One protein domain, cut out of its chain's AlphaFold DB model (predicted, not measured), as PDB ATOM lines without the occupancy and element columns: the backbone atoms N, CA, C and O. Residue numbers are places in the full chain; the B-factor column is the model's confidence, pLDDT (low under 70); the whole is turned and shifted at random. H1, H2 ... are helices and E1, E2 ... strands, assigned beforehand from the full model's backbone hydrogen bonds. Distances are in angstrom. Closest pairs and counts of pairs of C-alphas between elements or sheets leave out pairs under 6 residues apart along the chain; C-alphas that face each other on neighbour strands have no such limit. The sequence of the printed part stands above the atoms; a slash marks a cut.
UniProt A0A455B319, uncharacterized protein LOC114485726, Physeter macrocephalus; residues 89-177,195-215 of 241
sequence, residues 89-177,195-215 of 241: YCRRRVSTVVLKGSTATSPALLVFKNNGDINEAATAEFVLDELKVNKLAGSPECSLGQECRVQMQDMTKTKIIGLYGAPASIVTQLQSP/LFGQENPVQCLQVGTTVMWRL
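AT A GLANCE: This is residues 89 to 177 and 195 to 215 of the 241 residues of the protein "uncharacterized protein LOC114485726" of Physeter macrocephalus (UniProt A0A455B319). One strongly twisted sheet of seven strands makes the body, with the long strand E4 running through it: E4 pairs first with E1, the first strand of the meander E1, E2, E3, then farther along with E5, which has E6 on its other side, while E7 runs beside E4 on the side away from E1 and E5. H3 lies beside the strands near E3 and E2, H2 grazes the sheet, and H1 stands off the sheet at the start of the printed part. The 110 printed residues have three named helices and seven named strands, in the order H1 E1 E2 E3 H2 E4 E5 H3 E6 E7. The sheet is mixed and branched, and the class is mixed, helices and strands, with under half of the residues in named elements. The whole is compact, with a radius of gyration of the C-alphas of 13.9 A and spans of 42 by 34 by 31 A.

HOW THE PARTS SIT: H1, residues 89 to 93, is not on the sheet. E1, residues 96 to 100, and E2, residues 109 to 113, form an antiparallel hairpin, with N 98 and O 111 2.9 A apart. E3, residues 122 to 127, continues the meander, each strand the antiparallel neighbour of the one before; N 110 and O 126 are 2.9 A apart. H2, residues 128 to 131, only grazes the sheet. E4, residues 147 to 155, is antiparallel to E1, with N 99 and O 148 2.8 A apart. E5, residues 160 to 163, forms a hairpin with E4, with N 154 and O 161 2.8 A apart. H3, residues 168 to 175, is on the sheet at a height of 6.8 A, over none of its strands; its closest C-alpha pair with E3 is Ala 124 and Val 171, 7.0 A. E6, residues 197 to 199, is antiparallel to E5, with N 162 and O 198 2.8 A apart. E7, residues 210 to 214, is parallel to E4 at 31 degrees, with N 151 and O 210 2.8 A apart. Every O i to N i+4 pair is within hydrogen-bond range in H1 and H3; H2 is too short for one.

IN THESE COORDINATES: H1 begins at C-alpha 89 (59.625, 101.312, 172.409). E4 is 25.4 A long, E3 13.5 A, E7 13.0 A, E1 12.6 A, E2 12.3 A and H3 11.3 A. E4 begins at C-alpha 147 (51.205, 121.771, 178.440), and E7 ends at C-alpha 214 (36.123, 110.007, 170.362).

THE WHOLE: The C-alphas of Thr 105 and Thr 158, the two farthest apart, are 43.8 A apart. Residues 178 to 194 are not printed, and C-alphas 177 and 195 are 23.9 A apart across the cut. The link from H2 to E4 is long, with 15 residues. Residues 116 to 120, 158 and 177 have pLDDT under 70.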
ATOM      1  N   TYR A  89      59.328 100.909 173.777       81.94
ATOM      2  CA  TYR A  89      59.625 101.312 172.409       81.94
ATOM      3  C   TYR A  89      58.381 101.864 171.707       81.94
ATOM      4  O   TYR A  89      58.445 102.937 171.102       81.94
ATOM      5  N   CYS A  90      57.240 101.188 171.846       80.69
ATOM      6  CA  CYS A  90      55.944 101.670 171.384       80.69
ATOM      7  C   CYS A  90      55.590 103.015 172.033       80.69
ATOM      8  O   CYS A  90      55.340 103.990 171.323       80.69
ATOM      9  N   ARG A  91      55.669 103.127 173.367       80.38
ATOM     10  CA  ARG A  91      55.316 104.355 174.110       80.38
ATOM     11  C   ARG A  91      56.149 105.575 173.718       80.38
ATOM     12  O   ARG A  91      55.659 106.698 173.803       80.38
ATOM     13  N   ARG A  92      57.393 105.370 173.281       78.81
ATOM     14  CA  ARG A  92      58.254 106.443 172.765       78.81
ATOM     15  C   ARG A  92      57.898 106.876 171.344       78.81
ATOM     16  O   ARG A  92      58.352 107.930 170.937       78.81
ATOM     17  N   ARG A  93      57.134 106.088 170.585       80.75
ATOM     18  CA  ARG A  93      56.855 106.337 169.159       80.75
ATOM     19  C   ARG A  93      55.407 106.676 168.852       80.75
ATOM     20  O   ARG A  93      55.142 107.254 167.802       80.75
ATOM     21  N   VAL A  94      54.480 106.306 169.727       83.44
ATOM     22  CA  VAL A  94      53.066 106.656 169.572       83.44
ATOM     23  C   VAL A  94      52.888 108.171 169.553       83.44
ATOM     24  O   VAL A  94      53.556 108.912 170.276       83.44
ATOM     25  N   SER A  95      51.981 108.638 168.704       87.50
ATOM     26  CA  SER A  95      51.587 110.041 168.656       87.50
ATOM     27  C   SER A  95      50.961 110.465 169.983       87.50
ATOM     28  O   SER A  95      50.195 109.718 170.594       87.50
ATOM     29  N   THR A  96      51.257 111.683 170.424       88.69
ATOM     30  CA  THR A  96      50.682 112.251 171.646       88.69
ATOM     31  C   THR A  96      49.832 113.469 171.338       88.69
ATOM     32  O   THR A  96      49.981 114.116 170.301       88.69
ATOM     33  N   VAL A  97      48.915 113.772 172.253       91.94
ATOM     34  CA  VAL A  97      48.098 114.982 172.201       91.94
ATOM     35  C   VAL A  97      48.329 115.769 173.477       91.94
ATOM     36  O   VAL A  97      48.316 115.211 174.579       91.94
ATOM     37  N   VAL A  98      48.541 117.069 173.326       92.69
ATOM     38  CA  VAL A  98      48.656 117.997 174.447       92.69
ATOM     39  C   VAL A  98      47.713 119.172 174.254       92.69
ATOM     40  O   VAL A  98      47.487 119.643 173.139       92.69
ATOM     41  N   LEU A  99      47.170 119.649 175.365       93.44
ATOM     42  CA  LEU A  99      46.474 120.916 175.446       93.44
ATOM     43  C   LEU A  99      47.483 121.965 175.909       93.44
ATOM     44  O   LEU A  99      47.942 121.918 177.050       93.44
ATOM     45  N   LYS A 100      47.833 122.903 175.031       93.50
ATOM     46  CA  LYS A 100      48.609 124.086 175.409       93.50
ATOM     47  C   LYS A 100      47.647 125.127 175.969       93.50
ATOM     48  O   LYS A 100      46.720 125.543 175.269       93.50
ATOM     49  N   GLY A 101      47.862 125.532 177.218       91.00
ATOM     50  CA  GLY A 101      47.122 126.631 177.832       91.00
ATOM     51  C   GLY A 101      47.320 127.934 177.056       91.00
ATOM     52  O   GLY A 101      48.324 128.115 176.364       91.00
ATOM     53  N   SER A 102      46.362 128.852 177.168       90.88
ATOM     54  CA  SER A 102      46.505 130.175 176.562       90.88
ATOM     55  C   SER A 102      47.688 130.936 177.172       90.88
ATOM     56  O   SER A 102      48.190 130.632 178.259       90.88
ATOM     57  N   THR A 103      48.155 131.947 176.453       88.62
ATOM     58  CA  THR A 103      49.130 132.917 176.950       88.62
ATOM     59  C   THR A 103      48.550 134.319 176.815       88.62
ATOM     60  O   THR A 103      47.471 134.510 176.255       88.62
ATOM     61  N   ALA A 104      49.280 135.331 177.285       86.50
ATOM     62  CA  ALA A 104      48.889 136.726 177.084       86.50
ATOM     63  C   ALA A 104      48.728 137.106 175.595       86.50
ATOM     64  O   ALA A 104      48.080 138.102 175.286       86.50
ATOM     65  N   THR A 105      49.324 136.336 174.680       89.62
ATOM     66  CA  THR A 105      49.413 136.661 173.250       89.62
ATOM     67  C   THR A 105      48.905 135.554 172.330       89.62
ATOM     68  O   THR A 105      48.964 135.710 171.111       89.62
ATOM     69  N   SER A 106      48.456 134.413 172.859       90.00
ATOM     70  CA  SER A 106      48.080 133.250 172.046       90.00
ATOM     71  C   SER A 106      46.911 132.480 172.667       90.00
ATOM     72  O   SER A 106      46.869 132.331 173.892       90.00
ATOM     73  N   PRO A 107      45.963 131.981 171.850       92.81
ATOM     74  CA  PRO A 107      44.846 131.186 172.346       92.81
ATOM     75  C   PRO A 107      45.315 129.805 172.825       92.81
ATOM     76  O   PRO A 107      46.440 129.388 172.550       92.81
ATOM     77  N   ALA A 108      44.438 129.085 173.527       92.25
ATOM     78  CA  ALA A 108      44.683 127.687 173.871       92.25
ATOM     79  C   ALA A 108      44.641 126.804 172.612       92.25
ATOM     80  O   ALA A 108      43.785 126.991 171.739       92.25
ATOM     81  N   LEU A 109      45.550 125.829 172.533       93.62
ATOM     82  CA  LEU A 109      45.722 124.973 171.356       93.62
ATOM     83  C   LEU A 109      45.616 123.494 171.718       93.62
ATOM     84  O   LEU A 109      46.225 123.040 172.687       93.62
ATOM     85  N   LEU A 110      44.919 122.731 170.879       93.81
ATOM     86  CA  LEU A 110      45.020 121.276 170.849       93.81
ATOM     87  C   LEU A 110      46.124 120.888 169.860       93.81
ATOM     88  O   LEU A 110      46.017 121.174 168.666       93.81
ATOM     89  N   VAL A 111      47.189 120.259 170.354       93.06
ATOM     90  CA  VAL A 111      48.402 119.971 169.578       93.06
ATOM     91  C   VAL A 111      48.634 118.472 169.492       93.06
ATOM     92  O   VAL A 111      48.738 117.792 170.512       93.06
ATOM     93  N   PHE A 112      48.763 117.976 168.266       91.94
ATOM     94  CA  PHE A 112      49.146 116.604 167.960       91.94
ATOM     95  C   PHE A 112      50.648 116.566 167.690       91.94
ATOM     96  O   PHE A 112      51.154 117.348 166.883       91.94
ATOM     97  N   LYS A 113      51.364 115.668 168.367       89.06
ATOM     98  CA  LYS A 113      52.813 115.480 168.236       89.06
ATOM     99  C   LYS A 113      53.109 114.060 167.774       89.06
ATOM    100  O   LYS A 113      52.445 113.111 168.197       89.06
ATOM    101  N   ASN A 114      54.116 113.908 166.921       82.06
ATOM    102  CA  ASN A 114      54.659 112.597 166.581       82.06
ATOM    103  C   ASN A 114      55.906 112.338 167.425       82.06
ATOM    104  O   ASN A 114      56.938 112.974 167.212       82.06
ATOM    105  N   ASN A 115      55.829 111.397 168.365       72.06
ATOM    106  CA  ASN A 115      56.981 111.068 169.206       72.06
ATOM    107  C   ASN A 115      57.993 110.157 168.482       72.06
ATOM    108  O   ASN A 115      59.099 109.948 168.969       72.06
ATOM    109  N   GLY A 116      57.653 109.632 167.296       62.94
ATOM    110  CA  GLY A 116      58.589 108.887 166.451       62.94
ATOM    111  C   GLY A 116      59.699 109.742 165.825       62.94
ATOM    112  O   GLY A 116      60.704 109.183 165.384       62.94
ATOM    113  N   ASP A 117      59.540 111.069 165.809       57.31
ATOM    114  CA  ASP A 117      60.530 112.010 165.296       57.31
ATOM    115  C   ASP A 117      61.386 112.568 166.439       57.31
ATOM    116  O   ASP A 117      60.875 113.049 167.447       57.31
ATOM    117  N   ILE A 118      62.708 112.576 166.246       55.19
ATOM    118  CA  ILE A 118      63.740 113.087 167.177       55.19
ATOM    119  C   ILE A 118      63.512 114.520 167.695       55.19
ATOM    120  O   ILE A 118      64.197 114.941 168.622       55.19
ATOM    121  N   ASN A 119      62.568 115.261 167.112       59.09
ATOM    122  CA  ASN A 119      62.295 116.659 167.426       59.09
ATOM    123  C   ASN A 119      60.914 116.896 168.070       59.09
ATOM    124  O   ASN A 119      60.552 118.058 168.233       59.09
ATOM    125  N   GLU A 120      60.136 115.844 168.386       67.19
ATOM    126  CA  GLU A 120      58.775 115.947 168.961       67.19
ATOM    127  C   GLU A 120      57.897 117.002 168.256       67.19
ATOM    128  O   GLU A 120      57.156 117.770 168.879       67.19
ATOM    129  N   ALA A 121      58.026 117.092 166.930       75.88
ATOM    130  CA  ALA A 121      57.420 118.173 166.172       75.88
ATOM    131  C   ALA A 121      55.888 118.064 166.197       75.88
ATOM    132  O   ALA A 121      55.313 116.972 166.097       75.88
ATOM    133  N   ALA A 122      55.227 119.218 166.300       84.62
ATOM    134  CA  ALA A 122      53.789 119.299 166.115       84.62
ATOM    135  C   ALA A 122      53.445 118.887 164.676       84.62
ATOM    136  O   ALA A 122      53.952 119.465 163.715       84.62
ATOM    137  N   THR A 123      52.586 117.882 164.529       86.50
ATOM    138  CA  THR A 123      52.060 117.436 163.234       86.50
ATOM    139  C   THR A 123      50.771 118.157 162.864       86.50
ATOM    140  O   THR A 123      50.468 118.307 161.682       86.50
ATOM    141  N   ALA A 124      50.023 118.629 163.863       90.44
ATOM    142  CA  ALA A 124      48.872 119.501 163.688       90.44
ATOM    143  C   ALA A 124      48.613 120.324 164.956       90.44
ATOM    144  O   ALA A 124      48.784 119.830 166.072       90.44
ATOM    145  N   GLU A 125      48.148 121.557 164.777       93.38
ATOM    146  CA  GLU A 125      47.698 122.436 165.857       93.38
ATOM    147  C   GLU A 125      46.318 122.995 165.507       93.38
ATOM    148  O   GLU A 125      46.071 123.396 164.369       93.38
ATOM    149  N   PHE A 126      45.417 123.012 166.488       92.88
ATOM    150  CA  PHE A 126      44.055 123.512 166.331       92.88
ATOM    151  C   PHE A 126      43.729 124.500 167.446       92.88
ATOM    152  O   PHE A 126      43.982 124.216 168.619       92.88
ATOM    153  N   VAL A 127      43.128 125.638 167.097       92.44
ATOM    154  CA  VAL A 127      42.625 126.600 168.085       92.44
ATOM    155  C   VAL A 127      41.419 125.989 168.792       92.44
ATOM    156  O   VAL A 127      40.426 125.640 168.153       92.44
ATOM    157  N   LEU A 128      41.499 125.847 170.117       90.44
ATOM    158  CA  LEU A 128      40.499 125.100 170.885       90.44
ATOM    159  C   LEU A 128      39.088 125.691 170.740       90.44
ATOM    160  O   LEU A 128      38.115 124.951 170.597       90.44
ATOM    161  N   ASP A 129      38.978 127.020 170.740       88.44
ATOM    162  CA  ASP A 129      37.685 127.706 170.650       88.44
ATOM    163  C   ASP A 129      37.005 127.532 169.285       88.44
ATOM    164  O   ASP A 129      35.778 127.491 169.215       88.44
ATOM    165  N   GLU A 130      37.772 127.334 168.210       89.31
ATOM    166  CA  GLU A 130      37.213 127.040 166.884       89.31
ATOM    167  C   GLU A 130      36.587 125.637 166.837       89.31
ATOM    168  O   GLU A 130      35.578 125.415 166.161       89.31
ATOM    169  N   LEU A 131      37.139 124.687 167.600       87.75
ATOM    170  CA  LEU A 131      36.625 123.320 167.665       87.75
ATOM    171  C   LEU A 131      35.316 123.216 168.460       87.75
ATOM    172  O   LEU A 131      34.462 122.395 168.113       87.75
ATOM    173  N   LYS A 132      35.116 124.062 169.481       82.19
ATOM    174  CA  LYS A 132      33.912 124.052 170.341       82.19
ATOM    175  C   LYS A 132      32.604 124.277 169.582       82.19
ATOM    176  O   LYS A 132      31.542 123.913 170.071       82.19
ATOM    177  N   VAL A 133      32.660 124.868 168.387       76.94
ATOM    178  CA  VAL A 133      31.451 125.213 167.629       76.94
ATOM    179  C   VAL A 133      30.727 123.963 167.119       76.94
ATOM    180  O   VAL A 133      29.505 123.972 167.079       76.94
ATOM    181  N   ASN A 134      31.445 122.902 166.721       77.06
ATOM    182  CA  ASN A 134      30.832 121.699 166.119       77.06
ATOM    183  C   ASN A 134      31.679 120.408 166.195       77.06
ATOM    184  O   ASN A 134      31.273 119.383 165.649       77.06
ATOM    185  N   LYS A 135      32.891 120.450 166.753       84.38
ATOM    186  CA  LYS A 135      33.861 119.339 166.692       84.38
ATOM    187  C   LYS A 135      34.274 118.831 168.068       84.38
ATOM    188  O   LYS A 135      34.710 117.691 168.180       84.38
ATOM    189  N   LEU A 136      34.140 119.668 169.092       85.44
ATOM    190  CA  LEU A 136      34.495 119.359 170.465       85.44
ATOM    191  C   LEU A 136      33.326 119.706 171.384       85.44
ATOM    192  O   LEU A 136      32.808 120.818 171.336       85.44
ATOM    193  N   ALA A 137      32.955 118.757 172.237       82.75
ATOM    194  CA  ALA A 137      32.084 118.996 173.377       82.75
ATOM    195  C   ALA A 137      32.937 119.078 174.651       82.75
ATOM    196  O   ALA A 137      33.877 118.300 174.824       82.75
ATOM    197  N   GLY A 138      32.599 120.014 175.538       81.12
ATOM    198  CA  GLY A 138      33.326 120.269 176.782       81.12
ATOM    199  C   GLY A 138      34.252 121.487 176.724       81.12
ATOM    200  O   GLY A 138      34.462 122.104 175.678       81.12
ATOM    201  N   SER A 139      34.803 121.832 177.885       82.19
ATOM    202  CA  SER A 139      35.653 123.011 178.084       82.19
ATOM    203  C   SER A 139      36.929 122.597 178.811       82.19
ATOM    204  O   SER A 139      37.051 122.853 180.005       82.19
ATOM    205  N   PRO A 140      37.855 121.885 178.143       84.94
ATOM    206  CA  PRO A 140      39.079 121.473 178.802       84.94
ATOM    207  C   PRO A 140      39.941 122.707 179.086       84.94
ATOM    208  O   PRO A 140      40.065 123.604 178.248       84.94
ATOM    209  N   GLU A 141      40.543 122.737 180.269       83.12
ATOM    210  CA  GLU A 141      41.383 123.837 180.730       83.12
ATOM    211  C   GLU A 141      42.804 123.342 180.996       83.12
ATOM    212  O   GLU A 141      43.026 122.218 181.444       83.12
ATOM    213  N   CYS A 142      43.777 124.201 180.713       86.44
ATOM    214  CA  CYS A 142      45.167 124.008 181.088       86.44
ATOM    215  C   CYS A 142      45.711 125.347 181.575       86.44
ATOM    216  O   CYS A 142      45.388 126.387 180.995       86.44
ATOM    217  N   SER A 143      46.517 125.332 182.637       87.00
ATOM    218  CA  SER A 143      47.063 126.562 183.213       87.00
ATOM    219  C   SER A 143      47.849 127.368 182.174       87.00
ATOM    220  O   SER A 143      48.442 126.808 181.247       87.00
ATOM    221  N   LEU A 144      47.888 128.691 182.351       87.19
ATOM    222  CA  LEU A 144      48.557 129.616 181.432       87.19
ATOM    223  C   LEU A 144      50.002 129.184 181.137       87.19
ATOM    224  O   LEU A 144      50.803 128.997 182.053       87.19
ATOM    225  N   GLY A 145      50.326 129.043 179.850       80.75
ATOM    226  CA  GLY A 145      51.656 128.644 179.382       80.75
ATOM    227  C   GLY A 145      52.089 127.210 179.724       80.75
ATOM    228  O   GLY A 145      53.250 126.879 179.492       80.75
ATOM    229  N   GLN A 146      51.207 126.366 180.268       88.31
ATOM    230  CA  GLN A 146      51.496 124.952 180.518       88.31
ATOM    231  C   GLN A 146      51.068 124.058 179.349       88.31
ATOM    232  O   GLN A 146      50.203 124.416 178.546       88.31
ATOM    233  N   GLU A 147      51.666 122.868 179.287       90.62
ATOM    234  CA  GLU A 147      51.205 121.771 178.440       90.62
ATOM    235  C   GLU A 147      50.572 120.686 179.310       90.62
ATOM    236  O   GLU A 147      51.229 120.081 180.158       90.62
ATOM    237  N   CYS A 148      49.291 120.431 179.080       90.94
ATOM    238  CA  CYS A 148      48.528 119.412 179.776       90.94
ATOM    239  C   CYS A 148      48.377 118.188 178.879       90.94
ATOM    240  O   CYS A 148      48.039 118.300 177.697       90.94
ATOM    241  N   ARG A 149      48.621 116.999 179.431       89.75
ATOM    242  CA  ARG A 149      48.491 115.755 178.671       89.75
ATOM    243  C   ARG A 149      47.024 115.497 178.337       89.75
ATOM    244  O   ARG A 149      46.163 115.599 179.210       89.75
ATOM    245  N   VAL A 150      46.763 115.104 177.093       91.69
ATOM    246  CA  VAL A 150      45.453 114.621 176.659       91.69
ATOM    247  C   VAL A 150      45.538 113.109 176.458       91.69
ATOM    248  O   VAL A 150      46.327 112.621 175.651       91.69
ATOM    249  N   GLN A 151      44.742 112.362 177.218       90.25
ATOM    250  CA  GLN A 151      44.552 110.926 177.037       90.25
ATOM    251  C   GLN A 151      43.378 110.700 176.100       90.25
ATOM    252  O   GLN A 151      42.297 111.246 176.321       90.25
ATOM    253  N   MET A 152      43.577 109.894 175.062       89.75
ATOM    254  CA  MET A 152      42.519 109.596 174.108       89.75
ATOM    255  C   MET A 152      41.842 108.275 174.439       89.75
ATOM    256  O   MET A 152      42.494 107.266 174.702       89.75
ATOM    257  N   GLN A 153      40.518 108.286 174.395       90.31
ATOM    258  CA  GLN A 153      39.693 107.099 174.511       90.31
ATOM    259  C   GLN A 153      38.789 107.004 173.287       90.31
ATOM    260  O   GLN A 153      38.329 108.016 172.759       90.31
ATOM    261  N   ASP A 154      38.539 105.784 172.841       86.19
ATOM    262  CA  ASP A 154      37.507 105.476 171.865       86.19
ATOM    263  C   ASP A 154      36.404 104.662 172.524       86.19
ATOM    264  O   ASP A 154      36.629 103.980 173.527       86.19
ATOM    265  N   MET A 155      35.204 104.739 171.967       79.94
ATOM    266  CA  MET A 155      34.053 104.050 172.523       79.94
ATOM    267  C   MET A 155      33.382 103.187 171.478       79.94
ATOM    268  O   MET A 155      33.200 103.569 170.327       79.94
ATOM    269  N   THR A 156      32.973 102.011 171.924       74.81
ATOM    270  CA  THR A 156      32.069 101.137 171.191       74.81
ATOM    271  C   THR A 156      30.827 100.910 172.045       74.81
ATOM    272  O   THR A 156      30.757 101.336 173.198       74.81
ATOM    273  N   LYS A 157      29.856 100.169 171.517       71.50
ATOM    274  CA  LYS A 157      28.646  99.811 172.268       71.50
ATOM    275  C   LYS A 157      28.902  99.007 173.544       71.50
ATOM    276  O   LYS A 157      28.037  99.001 174.411       71.50
ATOM    277  N   THR A 158      30.015  98.282 173.629       68.81
ATOM    278  CA  THR A 158      30.251  97.299 174.703       68.81
ATOM    279  C   THR A 158      31.524  97.547 175.498       68.81
ATOM    280  O   THR A 158      31.713  96.923 176.535       68.81
ATOM    281  N   LYS A 159      32.408  98.430 175.032       74.25
ATOM    282  CA  LYS A 159      33.699  98.687 175.676       74.25
ATOM    283  C   LYS A 159      34.213 100.085 175.396       74.25
ATOM    284  O   LYS A 159      33.929 100.669 174.345       74.25
ATOM    285  N   ILE A 160      35.030 100.558 176.326       83.06
ATOM    286  CA  ILE A 160      35.891 101.727 176.155       83.06
ATOM    287  C   ILE A 160      37.278 101.215 175.772       83.06
ATOM    288  O   ILE A 160      37.741 100.220 176.318       83.06
ATOM    289  N   ILE A 161      37.945 101.887 174.841       84.31
ATOM    290  CA  ILE A 161      39.304 101.563 174.416       84.31
ATOM    291  C   ILE A 161      40.197 102.756 174.763       84.31
ATOM    292  O   ILE A 161      40.021 103.846 174.227       84.31
ATOM    293  N   GLY A 162      41.158 102.571 175.665       88.44
ATOM    294  CA  GLY A 162      42.205 103.550 175.950       88.44
ATOM    295  C   GLY A 162      43.263 103.511 174.859       88.44
ATOM    296  O   GLY A 162      44.049 102.570 174.800       88.44
ATOM    297  N   LEU A 163      43.288 104.522 173.997       88.00
ATOM    298  CA  LEU A 163      44.183 104.545 172.846       88.00
ATOM    299  C   LEU A 163      45.624 104.820 173.290       88.00
ATOM    300  O   LEU A 163      45.871 105.736 174.076       88.00
ATOM    301  N   TYR A 164      46.587 104.066 172.751       85.31
ATOM    302  CA  TYR A 164      48.007 104.297 173.057       85.31
ATOM    303  C   TYR A 164      48.532 105.609 172.466       85.31
ATOM    304  O   TYR A 164      49.448 106.213 173.022       85.31
ATOM    305  N   GLY A 165      47.940 106.062 171.362       85.19
ATOM    306  CA  GLY A 165      48.257 107.332 170.723       85.19
ATOM    307  C   GLY A 165      47.077 107.890 169.939       85.19
ATOM    308  O   GLY A 165      46.008 107.283 169.870       85.19
ATOM    309  N   ALA A 166      47.277 109.058 169.337       86.44
ATOM    310  CA  ALA A 166      46.268 109.712 168.516       86.44
ATOM    311  C   ALA A 166      46.157 109.076 167.120       86.44
ATOM    312  O   ALA A 166      47.129 109.147 166.359       86.44
ATOM    313  N   PRO A 167      44.990 108.526 166.733       84.19
ATOM    314  CA  PRO A 167      44.778 108.014 165.381       84.19
ATOM    315  C   PRO A 167      44.920 109.134 164.351       84.19
ATOM    316  O   PRO A 167      44.379 110.223 164.553       84.19
ATOM    317  N   ALA A 168      45.572 108.885 163.215       82.56
ATOM    318  CA  ALA A 168      45.757 109.921 162.192       82.56
ATOM    319  C   ALA A 168      44.408 110.414 161.634       82.56
ATOM    320  O   ALA A 168      44.251 111.581 161.266       82.56
ATOM    321  N   SER A 169      43.401 109.536 161.638       83.06
ATOM    322  CA  SER A 169      42.030 109.856 161.243       83.06
ATOM    323  C   SER A 169      41.399 111.015 162.025       83.06
ATOM    324  O   SER A 169      40.599 111.746 161.436       83.06
ATOM    325  N   ILE A 170      41.759 111.249 163.297       85.50
ATOM    326  CA  ILE A 170      41.178 112.364 164.067       85.50
ATOM    327  C   ILE A 170      41.682 113.719 163.566       85.50
ATOM    328  O   ILE A 170      40.898 114.653 163.426       85.50
ATOM    329  N   VAL A 171      42.967 113.811 163.209       86.75
ATOM    330  CA  VAL A 171      43.568 115.038 162.672       86.75
ATOM    331  C   VAL A 171      42.850 115.433 161.383       86.75
ATOM    332  O   VAL A 171      42.387 116.565 161.249       86.75
ATOM    333  N   THR A 172      42.640 114.472 160.483       85.44
ATOM    334  CA  THR A 172      41.903 114.681 159.229       85.44
ATOM    335  C   THR A 172      40.451 115.121 159.469       85.44
ATOM    336  O   THR A 172      39.930 115.980 158.752       85.44
ATOM    337  N   GLN A 173      39.774 114.570 160.483       83.81
ATOM    338  CA  GLN A 173      38.392 114.941 160.825       83.81
ATOM    339  C   GLN A 173      38.277 116.365 161.386       83.81
ATOM    340  O   GLN A 173      37.308 117.068 161.076       83.81
ATOM    341  N   LEU A 174      39.256 116.789 162.190       86.88
ATOM    342  CA  LEU A 174      39.327 118.143 162.739       86.88
ATOM    343  C   LEU A 174      39.670 119.178 161.659       86.88
ATOM    344  O   LEU A 174      39.109 120.268 161.669       86.88
ATOM    345  N   GLN A 175      40.504 118.819 160.678       84.25
ATOM    346  CA  GLN A 175      40.821 119.674 159.523       84.25
ATOM    347  C   GLN A 175      39.663 119.804 158.523       84.25
ATOM    348  O   GLN A 175      39.586 120.778 157.773       84.25
ATOM    349  N   SER A 176      38.767 118.816 158.472       78.94
ATOM    350  CA  SER A 176      37.691 118.781 157.482       78.94
ATOM    351  C   SER A 176      36.610 119.834 157.779       78.94
ATOM    352  O   SER A 176      36.006 119.789 158.861       78.94
ATOM    353  N   PRO A 177      36.280 120.725 156.821       67.62
ATOM    354  CA  PRO A 177      35.263 121.751 157.018       67.62
ATOM    355  C   PRO A 177      33.897 121.122 157.317       67.62
ATOM    356  O   PRO A 177      33.463 120.179 156.650       67.62
ATOM    357  N   LEU A 195      42.696 100.522 165.532       70.12
ATOM    358  CA  LEU A 195      42.927 101.341 166.708       70.12
ATOM    359  C   LEU A 195      43.689 100.484 167.696       70.12
ATOM    360  O   LEU A 195      43.181  99.461 168.151       70.12
ATOM    361  N   PHE A 196      44.909 100.899 168.001       78.50
ATOM    362  CA  PHE A 196      45.725 100.231 168.998       78.50
ATOM    363  C   PHE A 196      45.457 100.869 170.353       78.50
ATOM    364  O   PHE A 196      45.681 102.069 170.555       78.50
ATOM    365  N   GLY A 197      44.950 100.063 171.271       81.00
ATOM    366  CA  GLY A 197      44.593 100.521 172.591       81.00
ATOM    367  C   GLY A 197      44.146  99.381 173.482       81.00
ATOM    368  O   GLY A 197      43.776  98.310 173.022       81.00
ATOM    369  N   GLN A 198      44.173  99.689 174.762       81.38
ATOM    370  CA  GLN A 198      43.787  98.841 175.872       81.38
ATOM    371  C   GLN A 198      42.261  98.815 176.004       81.38
ATOM    372  O   GLN A 198      41.638  99.879 176.083       81.38
ATOM    373  N   GLU A 199      41.647  97.640 176.098       80.94
ATOM    374  CA  GLU A 199      40.215  97.518 176.363       80.94
ATOM    375  C   GLU A 199      39.930  97.739 177.853       80.94
ATOM    376  O   GLU A 199      40.683  97.316 178.727       80.94
ATOM    377  N   ASN A 200      38.841  98.455 178.144       76.38
ATOM    378  CA  ASN A 200      38.369  98.797 179.488       76.38
ATOM    379  C   ASN A 200      39.514  99.203 180.444       76.38
ATOM    380  O   ASN A 200      39.701  98.592 181.500       76.38
ATOM    381  N   PRO A 201      40.307 100.226 180.070       77.88
ATOM    382  CA  PRO A 201      41.543 100.558 180.761       77.88
ATOM    383  C   PRO A 201      41.280 101.044 182.190       77.88
ATOM    384  O   PRO A 201      40.490 101.965 182.409       77.88
ATOM    385  N   VAL A 202      42.056 100.546 183.152       75.94
ATOM    386  CA  VAL A 202      42.244 101.251 184.428       75.94
ATOM    387  C   VAL A 202      43.319 102.317 184.222       75.94
ATOM    388  O   VAL A 202      44.490 102.003 184.016       75.94
ATOM    389  N   GLN A 203      42.927 103.593 184.251       73.56
ATOM    390  CA  GLN A 203      43.837 104.712 183.997       73.56
ATOM    391  C   GLN A 203      44.180 105.469 185.281       73.56
ATOM    392  O   GLN A 203      43.305 105.969 185.982       73.56
ATOM    393  N   CYS A 204      45.478 105.623 185.548       74.88
ATOM    394  CA  CYS A 204      45.968 106.573 186.542       74.88
ATOM    395  C   CYS A 204      46.083 107.958 185.893       74.88
ATOM    396  O   CYS A 204      46.980 108.191 185.079       74.88
ATOM    397  N   LEU A 205      45.178 108.873 186.240       79.75
ATOM    398  CA  LEU A 205      45.194 110.245 185.736       79.75
ATOM    399  C   LEU A 205      45.945 111.152 186.713       79.75
ATOM    400  O   LEU A 205      45.623 111.213 187.898       79.75
ATOM    401  N   GLN A 206      46.953 111.864 186.212       79.44
ATOM    402  CA  GLN A 206      47.607 112.922 186.979       79.44
ATOM    403  C   GLN A 206      46.724 114.173 186.988       79.44
ATOM    404  O   GLN A 206      45.968 114.413 186.042       79.44
ATOM    405  N   VAL A 207      46.845 114.993 188.032       76.31
ATOM    406  CA  VAL A 207      46.171 116.298 188.094       76.31
ATOM    407  C   VAL A 207      46.531 117.120 186.853       76.31
ATOM    408  O   VAL A 207      47.697 117.180 186.469       76.31
ATOM    409  N   GLY A 208      45.523 117.719 186.214       77.94
ATOM    410  CA  GLY A 208      45.686 118.462 184.959       77.94
ATOM    411  C   GLY A 208      45.677 117.597 183.694       77.94
ATOM    412  O   GLY A 208      45.911 118.118 182.609       77.94
ATOM    413  N   THR A 209      45.412 116.290 183.793       85.69
ATOM    414  CA  THR A 209      45.192 115.445 182.607       85.69
ATOM    415  C   THR A 209      43.788 115.670 182.054       85.69
ATOM    416  O   THR A 209      42.806 115.542 182.782       85.69
ATOM    417  N   THR A 210      43.691 115.918 180.751       89.00
ATOM    418  CA  THR A 210      42.419 115.926 180.024       89.00
ATOM    419  C   THR A 210      42.173 114.543 179.436       89.00
ATOM    420  O   THR A 210      43.075 113.951 178.846       89.00
ATOM    421  N   VAL A 211      40.951 114.032 179.552       89.06
ATOM    422  CA  VAL A 211      40.523 112.832 178.824       89.06
ATOM    423  C   VAL A 211      39.639 113.275 177.666       89.06
ATOM    424  O   VAL A 211      38.728 114.078 177.845       89.06
ATOM    425  N   MET A 212      39.948 112.794 176.468       89.25
ATOM    426  CA  MET A 212      39.209 113.094 175.252       89.25
ATOM    427  C   MET A 212      38.612 111.805 174.703       89.25
ATOM    428  O   MET A 212      39.341 110.893 174.312       89.25
ATOM    429  N   TRP A 213      37.287 111.756 174.650       86.94
ATOM    430  CA  TRP A 213      36.547 110.655 174.049       86.94
ATOM    431  C   TRP A 213      36.272 110.958 172.589       86.94
ATOM    432  O   TRP A 213      35.710 112.002 172.249       86.94
ATOM    433  N   ARG A 214      36.634 110.022 171.720       84.75
ATOM    434  CA  ARG A 214      36.123 110.007 170.362       84.75
ATOM    435  C   ARG A 214      34.729 109.389 170.391       84.75
ATOM    436  O   ARG A 214      34.552 108.259 170.834       84.75
ATOM    437  N   LEU A 215      33.751 110.171 169.949       76.75
ATOM    438  CA  LEU A 215      32.350 109.775 169.924       76.75
ATOM    439  C   LEU A 215      31.973 109.251 168.539       76.75
ATOM    440  O   LEU A 215      32.432 109.779 167.522       76.75
TER     441      LEU A 215